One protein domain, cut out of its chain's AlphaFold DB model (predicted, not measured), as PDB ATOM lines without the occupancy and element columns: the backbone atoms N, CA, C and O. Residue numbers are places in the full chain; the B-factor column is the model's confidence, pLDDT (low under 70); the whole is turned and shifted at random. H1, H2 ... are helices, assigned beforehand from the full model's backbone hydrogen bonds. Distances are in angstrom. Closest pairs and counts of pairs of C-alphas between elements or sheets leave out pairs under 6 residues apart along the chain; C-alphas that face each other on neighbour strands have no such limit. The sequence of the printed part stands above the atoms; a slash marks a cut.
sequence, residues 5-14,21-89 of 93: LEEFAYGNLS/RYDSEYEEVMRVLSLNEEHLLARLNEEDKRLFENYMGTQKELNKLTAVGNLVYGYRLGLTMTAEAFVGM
ATOM      1  N   LEU A   5      19.469  13.242   0.675       84.94
ATOM      2  CA  LEU A   5      18.289  13.219  -0.189       84.94
ATOM      3  C   LEU A   5      18.280  14.378  -1.187       84.94
ATOM      4  O   LEU A   5      17.859  14.187  -2.320       84.94
ATOM      5  N   GLU A   6      18.756  15.558  -0.792       84.81
ATOM      6  CA  GLU A   6      18.916  16.689  -1.710       84.81
ATOM      7  C   GLU A   6      20.044  16.417  -2.708       84.81
ATOM      8  O   GLU A   6      19.859  16.619  -3.902       84.81
ATOM      9  N   GLU A   7      21.179  15.879  -2.250       85.75
ATOM     10  CA  GLU A   7      22.288  15.470  -3.125       85.75
ATOM     11  C   GLU A   7      21.848  14.404  -4.142       85.75
ATOM     12  O   GLU A   7      22.177  14.482  -5.326       85.75
ATOM     13  N   PHE A   8      21.035  13.441  -3.706       82.06
ATOM     14  CA  PHE A   8      20.408  12.465  -4.591       82.06
ATOM     15  C   PHE A   8      19.421  13.118  -5.570       82.06
ATOM     16  O   PHE A   8      19.485  12.852  -6.768       82.06
ATOM     17  N   ALA A   9      18.556  14.019  -5.096       82.12
ATOM     18  CA  ALA A   9      17.574  14.722  -5.925       82.12
ATOM     19  C   ALA A   9      18.215  15.602  -7.007       82.12
ATOM     20  O   ALA A   9      17.687  15.723  -8.110       82.12
ATOM     21  N   TYR A  10      19.364  16.206  -6.704       83.81
ATOM     22  CA  TYR A  10      20.144  16.972  -7.671       83.81
ATOM     23  C   TYR A  10      20.911  16.094  -8.669       83.81
ATOM     24  O   TYR A  10      21.461  16.628  -9.630       83.81
ATOM     25  N   GLY A  11      20.925  14.771  -8.475       76.50
ATOM     26  CA  GLY A  11      21.646  13.823  -9.322       76.50
ATOM     27  C   GLY A  11      23.136  13.704  -8.993       76.50
ATOM     28  O   GLY A  11      23.870  13.078  -9.753       76.50
ATOM     29  N   ASN A  12      23.591  14.261  -7.864       81.50
ATOM     30  CA  ASN A  12      24.987  14.165  -7.418       81.50
ATOM     31  C   ASN A  12      25.334  12.751  -6.917       81.50
ATOM     32  O   ASN A  12      26.503  12.374  -6.857       81.50
ATOM     33  N   LEU A  13      24.314  11.953  -6.586       74.88
ATOM     34  CA  LEU A  13      24.412  10.543  -6.217       74.88
ATOM     35  C   LEU A  13      23.604   9.737  -7.244       74.88
ATOM     36  O   LEU A  13      22.384   9.657  -7.140       74.88
ATOM     37  N   SER A  14      24.253   9.186  -8.271       64.75
ATOM     38  CA  SER A  14      23.553   8.488  -9.359       64.75
ATOM     39  C   SER A  14      23.680   6.960  -9.235       64.75
ATOM     40  O   SER A  14      24.764   6.425  -9.473       64.75
ATOM     41  N   ARG A  21      12.635   6.409 -21.766       63.41
ATOM     42  CA  ARG A  21      12.108   5.585 -22.859       63.41
ATOM     43  C   ARG A  21      11.696   6.521 -23.992       63.41
ATOM     44  O   ARG A  21      10.834   7.375 -23.784       63.41
ATOM     45  N   TYR A  22      12.314   6.324 -25.151       56.31
ATOM     46  CA  TYR A  22      11.823   6.842 -26.424       56.31
ATOM     47  C   TYR A  22      10.378   6.344 -26.653       56.31
ATOM     48  O   TYR A  22      10.047   5.233 -26.221       56.31
ATOM     49  N   ASP A  23       9.531   7.178 -27.257       62.38
ATOM     50  CA  ASP A  23       8.081   7.015 -27.479       62.38
ATOM     51  C   ASP A  23       7.196   7.101 -26.217       62.38
ATOM     52  O   ASP A  23       6.135   6.477 -26.123       62.38
ATOM     53  N   SER A  24       7.616   7.871 -25.213       79.88
ATOM     54  CA  SER A  24       6.780   8.134 -24.032       79.88
ATOM     55  C   SER A  24       5.879   9.361 -24.217       79.88
ATOM     56  O   SER A  24       6.219  10.293 -24.938       79.88
ATOM     57  N   GLU A  25       4.755   9.410 -23.492       85.00
ATOM     58  CA  GLU A  25       3.906  10.614 -23.383       85.00
ATOM     59  C   GLU A  25       4.733  11.857 -23.006       85.00
ATOM     60  O   GLU A  25       4.490  12.956 -23.495       85.00
ATOM     61  N   TYR A  26       5.775  11.657 -22.196       80.00
ATOM     62  CA  TYR A  26       6.733  12.692 -21.834       80.00
ATOM     63  C   TYR A  26       7.473  13.273 -23.047       80.00
ATOM     64  O   TYR A  26       7.609  14.490 -23.146       80.00
ATOM     65  N   GLU A  27       7.941  12.433 -23.974       83.56
ATOM     66  CA  GLU A  27       8.632  12.888 -25.186       83.56
ATOM     67  C   GLU A  27       7.709  13.727 -26.072       83.56
ATOM     68  O   GLU A  27       8.113  14.788 -26.546       83.56
ATOM     69  N   GLU A  28       6.455  13.307 -26.234       88.44
ATOM     70  CA  GLU A  28       5.489  14.047 -27.047       88.44
ATOM     71  C   GLU A  28       5.163  15.416 -26.437       88.44
ATOM     72  O   GLU A  28       5.173  16.433 -27.136       88.44
ATOM     73  N   VAL A  29       4.952  15.478 -25.119       91.56
ATOM     74  CA  VAL A  29       4.733  16.752 -24.417       91.56
ATOM     75  C   VAL A  29       5.966  17.655 -24.521       91.56
ATOM     76  O   VAL A  29       5.822  18.852 -24.781       91.56
ATOM     77  N   MET A  30       7.175  17.101 -24.381       87.69
ATOM     78  CA  MET A  30       8.423  17.852 -24.557       87.69
ATOM     79  C   MET A  30       8.566  18.402 -25.978       87.69
ATOM     80  O   MET A  30       8.933  19.564 -26.148       87.69
ATOM     81  N   ARG A  31       8.227  17.610 -26.997       90.19
ATOM     82  CA  ARG A  31       8.257  18.036 -28.401       90.19
ATOM     83  C   ARG A  31       7.297  19.199 -28.653       90.19
ATOM     84  O   ARG A  31       7.679  20.185 -29.282       90.19
ATOM     85  N   VAL A  32       6.065  19.108 -28.148       94.56
ATOM     86  CA  VAL A  32       5.064  20.183 -28.258       94.56
ATOM     87  C   VAL A  32       5.525  21.446 -27.526       94.56
ATOM     88  O   VAL A  32       5.371  22.546 -28.059       94.56
ATOM     89  N   LEU A  33       6.128  21.307 -26.342       91.44
ATOM     90  CA  LEU A  33       6.697  22.431 -25.598       91.44
ATOM     91  C   LEU A  33       7.779  23.151 -26.414       91.44
ATOM     92  O   LEU A  33       7.702  24.368 -26.563       91.44
ATOM     93  N   SER A  34       8.729  22.408 -26.990       91.62
ATOM     94  CA  SER A  34       9.806  22.979 -27.809       91.62
ATOM     95  C   SER A  34       9.287  23.699 -29.054       91.62
ATOM     96  O   SER A  34       9.758  24.788 -29.369       91.62
ATOM     97  N   LEU A  35       8.279  23.143 -29.736       95.50
ATOM     98  CA  LEU A  35       7.661  23.804 -30.893       95.50
ATOM     99  C   LEU A  35       6.959  25.111 -30.500       95.50
ATOM    100  O   LEU A  35       7.090  26.124 -31.187       95.50
ATOM    101  N   ASN A  36       6.225  25.111 -29.385       94.75
ATOM    102  CA  ASN A  36       5.570  26.318 -28.885       94.75
ATOM    103  C   ASN A  36       6.589  27.396 -28.489       94.75
ATOM    104  O   ASN A  36       6.363  28.574 -28.768       94.75
ATOM    105  N   GLU A  37       7.703  27.000 -27.870       92.94
ATOM    106  CA  GLU A  37       8.804  27.900 -27.523       92.94
ATOM    107  C   GLU A  37       9.422  28.538 -28.774       92.94
ATOM    108  O   GLU A  37       9.544  29.762 -28.834       92.94
ATOM    109  N   GLU A  38       9.721  27.748 -29.807       93.69
ATOM    110  CA  GLU A  38      10.256  28.246 -31.080       93.69
ATOM    111  C   GLU A  38       9.301  29.253 -31.744       93.69
ATOM    112  O   GLU A  38       9.702  30.358 -32.129       93.69
ATOM    113  N   HIS A  39       8.012  28.912 -31.822       95.31
ATOM    114  CA  HIS A  39       6.992  29.799 -32.378       95.31
ATOM    115  C   HIS A  39       6.826  31.094 -31.583       95.31
ATOM    116  O   HIS A  39       6.563  32.148 -32.172       95.31
ATOM    117  N   LEU A  40       6.954  31.033 -30.257       93.62
ATOM    118  CA  LEU A  40       6.876  32.208 -29.403       93.62
ATOM    119  C   LEU A  40       8.100  33.104 -29.614       93.62
ATOM    120  O   LEU A  40       7.931  34.286 -29.909       93.62
ATOM    121  N   LEU A  41       9.312  32.543 -29.569       92.94
ATOM    122  CA  LEU A  41      10.567  33.274 -29.773       92.94
ATOM    123  C   LEU A  41      10.623  33.992 -31.128       92.94
ATOM    124  O   LEU A  41      11.150  35.102 -31.209       92.94
ATOM    125  N   ALA A  42      10.037  33.411 -32.179       94.56
ATOM    126  CA  ALA A  42       9.955  34.038 -33.500       94.56
ATOM    127  C   ALA A  42       9.072  35.306 -33.540       94.56
ATOM    128  O   ALA A  42       9.210  36.120 -34.453       94.56
ATOM    129  N   ARG A  43       8.155  35.481 -32.579       94.62
ATOM    130  CA  ARG A  43       7.204  36.609 -32.512       94.62
ATOM    131  C   ARG A  43       7.653  37.728 -31.576       94.62
ATOM    132  O   ARG A  43       7.111  38.828 -31.658       94.62
ATOM    133  N   LEU A  44       8.590  37.440 -30.677       95.56
ATOM    134  CA  LEU A  44       9.096  38.391 -29.692       95.56
ATOM    135  C   LEU A  44      10.162  39.305 -30.310       95.56
ATOM    136  O   LEU A  44      10.956  38.886 -31.153       95.56
ATOM    137  N   ASN A  45      10.202  40.561 -29.867       96.00
ATOM    138  CA  ASN A  45      11.327  41.454 -30.152       96.00
ATOM    139  C   ASN A  45      12.515  41.144 -29.212       96.00
ATOM    140  O   ASN A  45      12.402  40.340 -28.292       96.00
ATOM    141  N   GLU A  46      13.665  41.782 -29.425       94.12
ATOM    142  CA  GLU A  46      14.887  41.506 -28.649       94.12
ATOM    143  C   GLU A  46      14.791  41.853 -27.151       94.12
ATOM    144  O   GLU A  46      15.497  41.272 -26.326       94.12
ATOM    145  N   GLU A  47      13.935  42.797 -26.760       95.81
ATOM    146  CA  GLU A  47      13.692  43.086 -25.345       95.81
ATOM    147  C   GLU A  47      12.839  41.988 -24.704       95.81
ATOM    148  O   GLU A  47      13.236  41.419 -23.684       95.81
ATOM    149  N   ASP A  48      11.744  41.619 -25.363       96.12
ATOM    150  CA  ASP A  48      10.839  40.571 -24.898       96.12
ATOM    151  C   ASP A  48      11.516  39.195 -24.865       96.12
ATOM    152  O   ASP A  48      11.264  38.414 -23.950       96.12
ATOM    153  N   LYS A  49      12.417  38.898 -25.812       94.50
ATOM    154  CA  LYS A  49      13.226  37.667 -25.797       94.50
ATOM    155  C   LYS A  49      14.087  37.578 -24.544       94.50
ATOM    156  O   LYS A  49      14.059  36.555 -23.872       94.50
ATOM    157  N   ARG A  50      14.792  38.654 -24.176       95.19
ATOM    158  CA  ARG A  50      15.619  38.678 -22.954       95.19
ATOM    159  C   ARG A  50      14.778  38.512 -21.692       95.19
ATOM    160  O   ARG A  50      15.184  37.806 -20.769       95.19
ATOM    161  N   LEU A  51      13.600  39.138 -21.650       96.44
ATOM    162  CA  LEU A  51      12.657  38.948 -20.549       96.44
ATOM    163  C   LEU A  51      12.181  37.490 -20.473       96.44
ATOM    164  O   LEU A  51      12.153  36.909 -19.388       96.44
ATOM    165  N   PHE A  52      11.842  36.897 -21.618       94.94
ATOM    166  CA  PHE A  52      11.382  35.517 -21.716       94.94
ATOM    167  C   PHE A  52      12.471  34.507 -21.333       94.94
ATOM    168  O   PHE A  52      12.206  33.592 -20.560       94.94
ATOM    169  N   GLU A  53      13.711  34.700 -21.780       93.19
ATOM    170  CA  GLU A  53      14.861  33.876 -21.389       93.19
ATOM    171  C   GLU A  53      15.099  33.921 -19.873       93.19
ATOM    172  O   GLU A  53      15.276  32.880 -19.236       93.19
ATOM    173  N   ASN A  54      15.041  35.112 -19.267       96.44
ATOM    174  CA  ASN A  54      15.167  35.260 -17.818       96.44
ATOM    175  C   ASN A  54      14.006  34.586 -17.063       96.44
ATOM    176  O   ASN A  54      14.222  33.928 -16.038       96.44
ATOM    177  N   TYR A  55      12.780  34.713 -17.580       95.62
ATOM    178  CA  TYR A  55      11.606  34.020 -17.050       95.62
ATOM    179  C   TYR A  55      11.789  32.498 -17.102       95.62
ATOM    180  O   TYR A  55      11.641  31.838 -16.075       95.62
ATOM    181  N   MET A  56      12.183  31.945 -18.252       93.44
ATOM    182  CA  MET A  56      12.434  30.510 -18.429       93.44
ATOM    183  C   MET A  56      13.553  30.008 -17.512       93.44
ATOM    184  O   MET A  56      13.419  28.946 -16.901       93.44
ATOM    185  N   GLY A  57      14.630  30.785 -17.359       94.81
ATOM    186  CA  GLY A  57      15.714  30.491 -16.421       94.81
ATOM    187  C   GLY A  57      15.222  30.392 -14.975       94.81
ATOM    188  O   GLY A  57      15.465  29.388 -14.303       94.81
ATOM    189  N   THR A  58      14.456  31.389 -14.528       96.75
ATOM    190  CA  THR A  58      13.890  31.428 -13.169       96.75
ATOM    191  C   THR A  58      12.861  30.314 -12.951       96.75
ATOM    192  O   THR A  58      12.881  29.636 -11.924       96.75
ATOM    193  N   GLN A  59      11.986  30.062 -13.928       95.00
ATOM    194  CA  GLN A  59      10.997  28.983 -13.876       95.00
ATOM    195  C   GLN A  59      11.671  27.608 -13.804       95.00
ATOM    196  O   GLN A  59      11.220  26.739 -13.057       95.00
ATOM    197  N   LYS A  60      12.768  27.400 -14.542       92.94
ATOM    198  CA  LYS A  60      13.558  26.164 -14.489       92.94
ATOM    199  C   LYS A  60      14.165  25.944 -13.105       92.94
ATOM    200  O   LYS A  60      14.126  24.822 -12.600       92.94
ATOM    201  N   GLU A  61      14.711  26.990 -12.489       94.56
ATOM    202  CA  GLU A  61      15.247  26.912 -11.129       94.56
ATOM    203  C   GLU A  61      14.147  26.621 -10.100       94.56
ATOM    204  O   GLU A  61      14.300  25.712  -9.284       94.56
ATOM    205  N   LEU A  62      13.001  27.300 -10.202       95.12
ATOM    206  CA  LEU A  62      11.834  27.028  -9.365       95.12
ATOM    207  C   LEU A  62      11.374  25.570  -9.501       95.12
ATOM    208  O   LEU A  62      11.231  24.879  -8.496       95.12
ATOM    209  N   ASN A  63      11.216  25.073 -10.732       90.88
ATOM    210  CA  ASN A  63      10.827  23.686 -10.996       90.88
ATOM    211  C   ASN A  63      11.823  22.692 -10.382       90.88
ATOM    212  O   ASN A  63      11.408  21.684  -9.809       90.88
ATOM    213  N   LYS A  64      13.130  22.981 -10.458       89.25
ATOM    214  CA  LYS A  64      14.180  22.168  -9.829       89.25
ATOM    215  C   LYS A  64      14.022  22.138  -8.306       89.25
ATOM    216  O   LYS A  64      14.042  21.055  -7.723       89.25
ATOM    217  N   LEU A  65      13.831  23.293  -7.667       92.94
ATOM    218  CA  LEU A  65      13.625  23.388  -6.216       92.94
ATOM    219  C   LEU A  65      12.352  22.655  -5.774       92.94
ATOM    220  O   LEU A  65      12.383  21.894  -4.806       92.94
ATOM    221  N   THR A  66      11.250  22.820  -6.509       92.06
ATOM    222  CA  THR A  66       9.989  22.114  -6.247       92.06
ATOM    223  C   THR A  66      10.148  20.603  -6.394       92.06
ATOM    224  O   THR A  66       9.696  19.862  -5.523       92.06
ATOM    225  N   ALA A  67      10.811  20.127  -7.452       88.94
ATOM    226  CA  ALA A  67      11.041  18.699  -7.666       88.94
ATOM    227  C   ALA A  67      11.860  18.074  -6.526       88.94
ATOM    228  O   ALA A  67      11.494  17.018  -6.011       88.94
ATOM    229  N   VAL A  68      12.921  18.756  -6.082       90.38
ATOM    230  CA  VAL A  68      13.750  18.325  -4.944       90.38
ATOM    231  C   VAL A  68      12.932  18.294  -3.657       90.38
ATOM    232  O   VAL A  68      12.941  17.287  -2.951       90.38
ATOM    233  N   GLY A  69      12.176  19.359  -3.372       90.50
ATOM    234  CA  GLY A  69      11.308  19.428  -2.197       90.50
ATOM    235  C   GLY A  69      10.274  18.302  -2.170       90.50
ATOM    236  O   GLY A  69      10.131  17.622  -1.153       90.50
ATOM    237  N   ASN A  70       9.616  18.046  -3.303       90.94
ATOM    238  CA  ASN A  70       8.638  16.968  -3.445       90.94
ATOM    239  C   ASN A  70       9.274  15.586  -3.274       90.94
ATOM    240  O   ASN A  70       8.678  14.730  -2.622       90.94
ATOM    241  N   LEU A  71      10.481  15.364  -3.806       90.00
ATOM    242  CA  LEU A  71      11.202  14.103  -3.624       90.00
ATOM    243  C   LEU A  71      11.540  13.871  -2.147       90.00
ATOM    244  O   LEU A  71      11.247  12.805  -1.610       90.00
ATOM    245  N   VAL A  72      12.127  14.869  -1.480       89.19
ATOM    246  CA  VAL A  72      12.501  14.780  -0.060       89.19
ATOM    247  C   VAL A  72      11.265  14.537   0.802       89.19
ATOM    248  O   VAL A  72      11.286  13.666   1.674       89.19
ATOM    249  N   TYR A  73      10.188  15.283   0.552       92.25
ATOM    250  CA  TYR A  73       8.926  15.118   1.262       92.25
ATOM    251  C   TYR A  73       8.327  13.728   1.032       92.25
ATOM    252  O   TYR A  73       8.047  13.023   1.999       92.25
ATOM    253  N   GLY A  74       8.196  13.302  -0.227       90.81
ATOM    254  CA  GLY A  74       7.637  12.001  -0.589       90.81
ATOM    255  C   GLY A  74       8.440  10.835  -0.016       90.81
ATOM    256  O   GLY A  74       7.858   9.885   0.501       90.81
ATOM    257  N   TYR A  75       9.772  10.928  -0.021       89.88
ATOM    258  CA  TYR A  75      10.640   9.906   0.563       89.88
ATOM    259  C   TYR A  75      10.469   9.809   2.082       89.88
ATOM    260  O   TYR A  75      10.304   8.716   2.625       89.88
ATOM    261  N   ARG A  76      10.462  10.952   2.782       90.06
ATOM    262  CA  ARG A  76      10.216  10.991   4.231       90.06
ATOM    263  C   ARG A  76       8.839  10.438   4.574       90.06
ATOM    264  O   ARG A  76       8.741   9.611   5.470       90.06
ATOM    265  N   LEU A  77       7.809  10.846   3.834       92.31
ATOM    266  CA  LEU A  77       6.445  10.358   4.017       92.31
ATOM    267  C   LEU A  77       6.366   8.839   3.823       92.31
ATOM    268  O   LEU A  77       5.816   8.147   4.675       92.31
ATOM    269  N   GLY A  78       6.975   8.310   2.758       91.62
ATOM    270  CA  GLY A  78       7.030   6.871   2.502       91.62
ATOM    271  C   GLY A  78       7.721   6.095   3.625       91.62
ATOM    272  O   GLY A  78       7.217   5.056   4.052       91.62
ATOM    273  N   LEU A  79       8.829   6.617   4.165       91.38
ATOM    274  CA  LEU A  79       9.496   6.020   5.326       91.38
ATOM    275  C   LEU A  79       8.639   6.082   6.592       91.38
ATOM    276  O   LEU A  79       8.611   5.107   7.334       91.38
ATOM    277  N   THR A  80       7.929   7.185   6.838       88.75
ATOM    278  CA  THR A  80       7.012   7.305   7.980       88.75
ATOM    279  C   THR A  80       5.877   6.290   7.885       88.75
ATOM    280  O   THR A  80       5.646   5.569   8.848       88.75
ATOM    281  N   MET A  81       5.232   6.166   6.721       91.06
ATOM    282  CA  MET A  81       4.181   5.164   6.492       91.06
ATOM    283  C   MET A  81       4.713   3.735   6.631       91.06
ATOM    284  O   MET A  81       4.054   2.876   7.208       91.06
ATOM    285  N   THR A  82       5.922   3.478   6.124       91.06
ATOM    286  CA  THR A  82       6.584   2.177   6.279       91.06
ATOM    287  C   THR A  82       6.824   1.883   7.758       91.06
ATOM    288  O   THR A  82       6.428   0.832   8.245       91.06
ATOM    289  N   ALA A  83       7.419   2.822   8.497       88.81
ATOM    290  CA  ALA A  83       7.654   2.671   9.927       88.81
ATOM    291  C   ALA A  83       6.347   2.444  10.695       88.81
ATOM    292  O   ALA A  83       6.309   1.553  11.527       88.81
ATOM    293  N   GLU A  84       5.272   3.170  10.386       85.06
ATOM    294  CA  GLU A  84       3.948   2.947  10.983       85.06
ATOM    295  C   GLU A  84       3.444   1.518  10.737       85.06
ATOM    296  O   GLU A  84       3.057   0.832  11.683       85.06
ATOM    297  N   ALA A  85       3.528   1.029   9.497       86.69
ATOM    298  CA  ALA A  85       3.097  -0.321   9.143       86.69
ATOM    299  C   ALA A  85       3.896  -1.423   9.865       86.69
ATOM    300  O   ALA A  85       3.346  -2.481  10.155       86.69
ATOM    301  N   PHE A  86       5.181  -1.187  10.156       83.38
ATOM    302  CA  PHE A  86       6.041  -2.152  10.854       83.38
ATOM    303  C   PHE A  86       6.021  -2.011  12.382       83.38
ATOM    304  O   PHE A  86       6.065  -3.017  13.080       83.38
ATOM    305  N   VAL A  87       5.936  -0.793  12.916       66.75
ATOM    306  CA  VAL A  87       5.875  -0.524  14.365       66.75
ATOM    307  C   VAL A  87       4.486  -0.861  14.923       66.75
ATOM    308  O   VAL A  87       4.373  -1.239  16.081       66.75
ATOM    309  N   GLY A  88       3.437  -0.840  14.094       57.59
ATOM    310  CA  GLY A  88       2.110  -1.364  14.440       57.59
ATOM    311  C   GLY A  88       1.990  -2.898  14.441       57.59
ATOM    312  O   GLY A  88       0.915  -3.409  14.735       57.59
ATOM    313  N   MET A  89       3.057  -3.645  14.113       53.59
ATOM    314  CA  MET A  89       3.076  -5.119  14.142       53.59
ATOM    315  C   MET A  89       3.534  -5.715  15.488       53.59
ATOM    316  O   MET A  89       3.802  -6.914  15.546       53.59
TER     317      MET A  89
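Overview. This is residues 5 to 14 and 21 to 89 of the 93 residues of an uncharacterized protein of Clostridium sp. MSTE9 (UniProt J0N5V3). What shape does the model show at first sight? The short H1 packs on the long helix H3 partway along its length, and H2 folds back from one end of H3 as the shorter arm of an open V. H3 makes the longest axis. What is it built of, and how large is it? The printed part has 79 residues with three named helices, H1, H2 and H3 in chain order, and no named strand, and its class is all helix. It is extended, with a radius of gyration of the C-alphas of 19.2 A and spans of 64 by 29 by 22 A.

Arrangement. What does the first helix meet? H1, residues 5 to 9, touches residues 67 to 72 alone of H3, residues 46 to 89; the closest C-alphas, those of Ala 9 and Val 68, are 5.3 A apart. How does the next helix stand? H2, residues 25 to 41, is close to H3 but not clearly touching: their closest C-alphas, those of Leu 41 and Lys 49, are 6.5 A apart. H2 and H3 run opposite ways at a shallow tilt of 23 degrees, while H1 and H2 are apart. Are the helix backbones complete? In H1 and H2 every O i to N i+4 pair is within hydrogen-bond range, and in H3 39 of 40 are.

Along the chain. Where does H1 begin? C-alpha 5 is at (18.289, 13.219, -0.189). How long are the other two? H2 measures 24.5 A from Glu 25 to Leu 41, and H3 64.4 A from Glu 46 to Met 89, whose C-alpha is at (3.076, -5.119, 14.142).

Size, cuts and confidence. Where is it cut? Residues 15 to 20 are not printed, and C-alphas 14 and 21 are 17.9 A apart; H2 to H3 is a tight link. Where is confidence low? Residue 14, residues 21 to 23 and residues 87 to 89 are under 70.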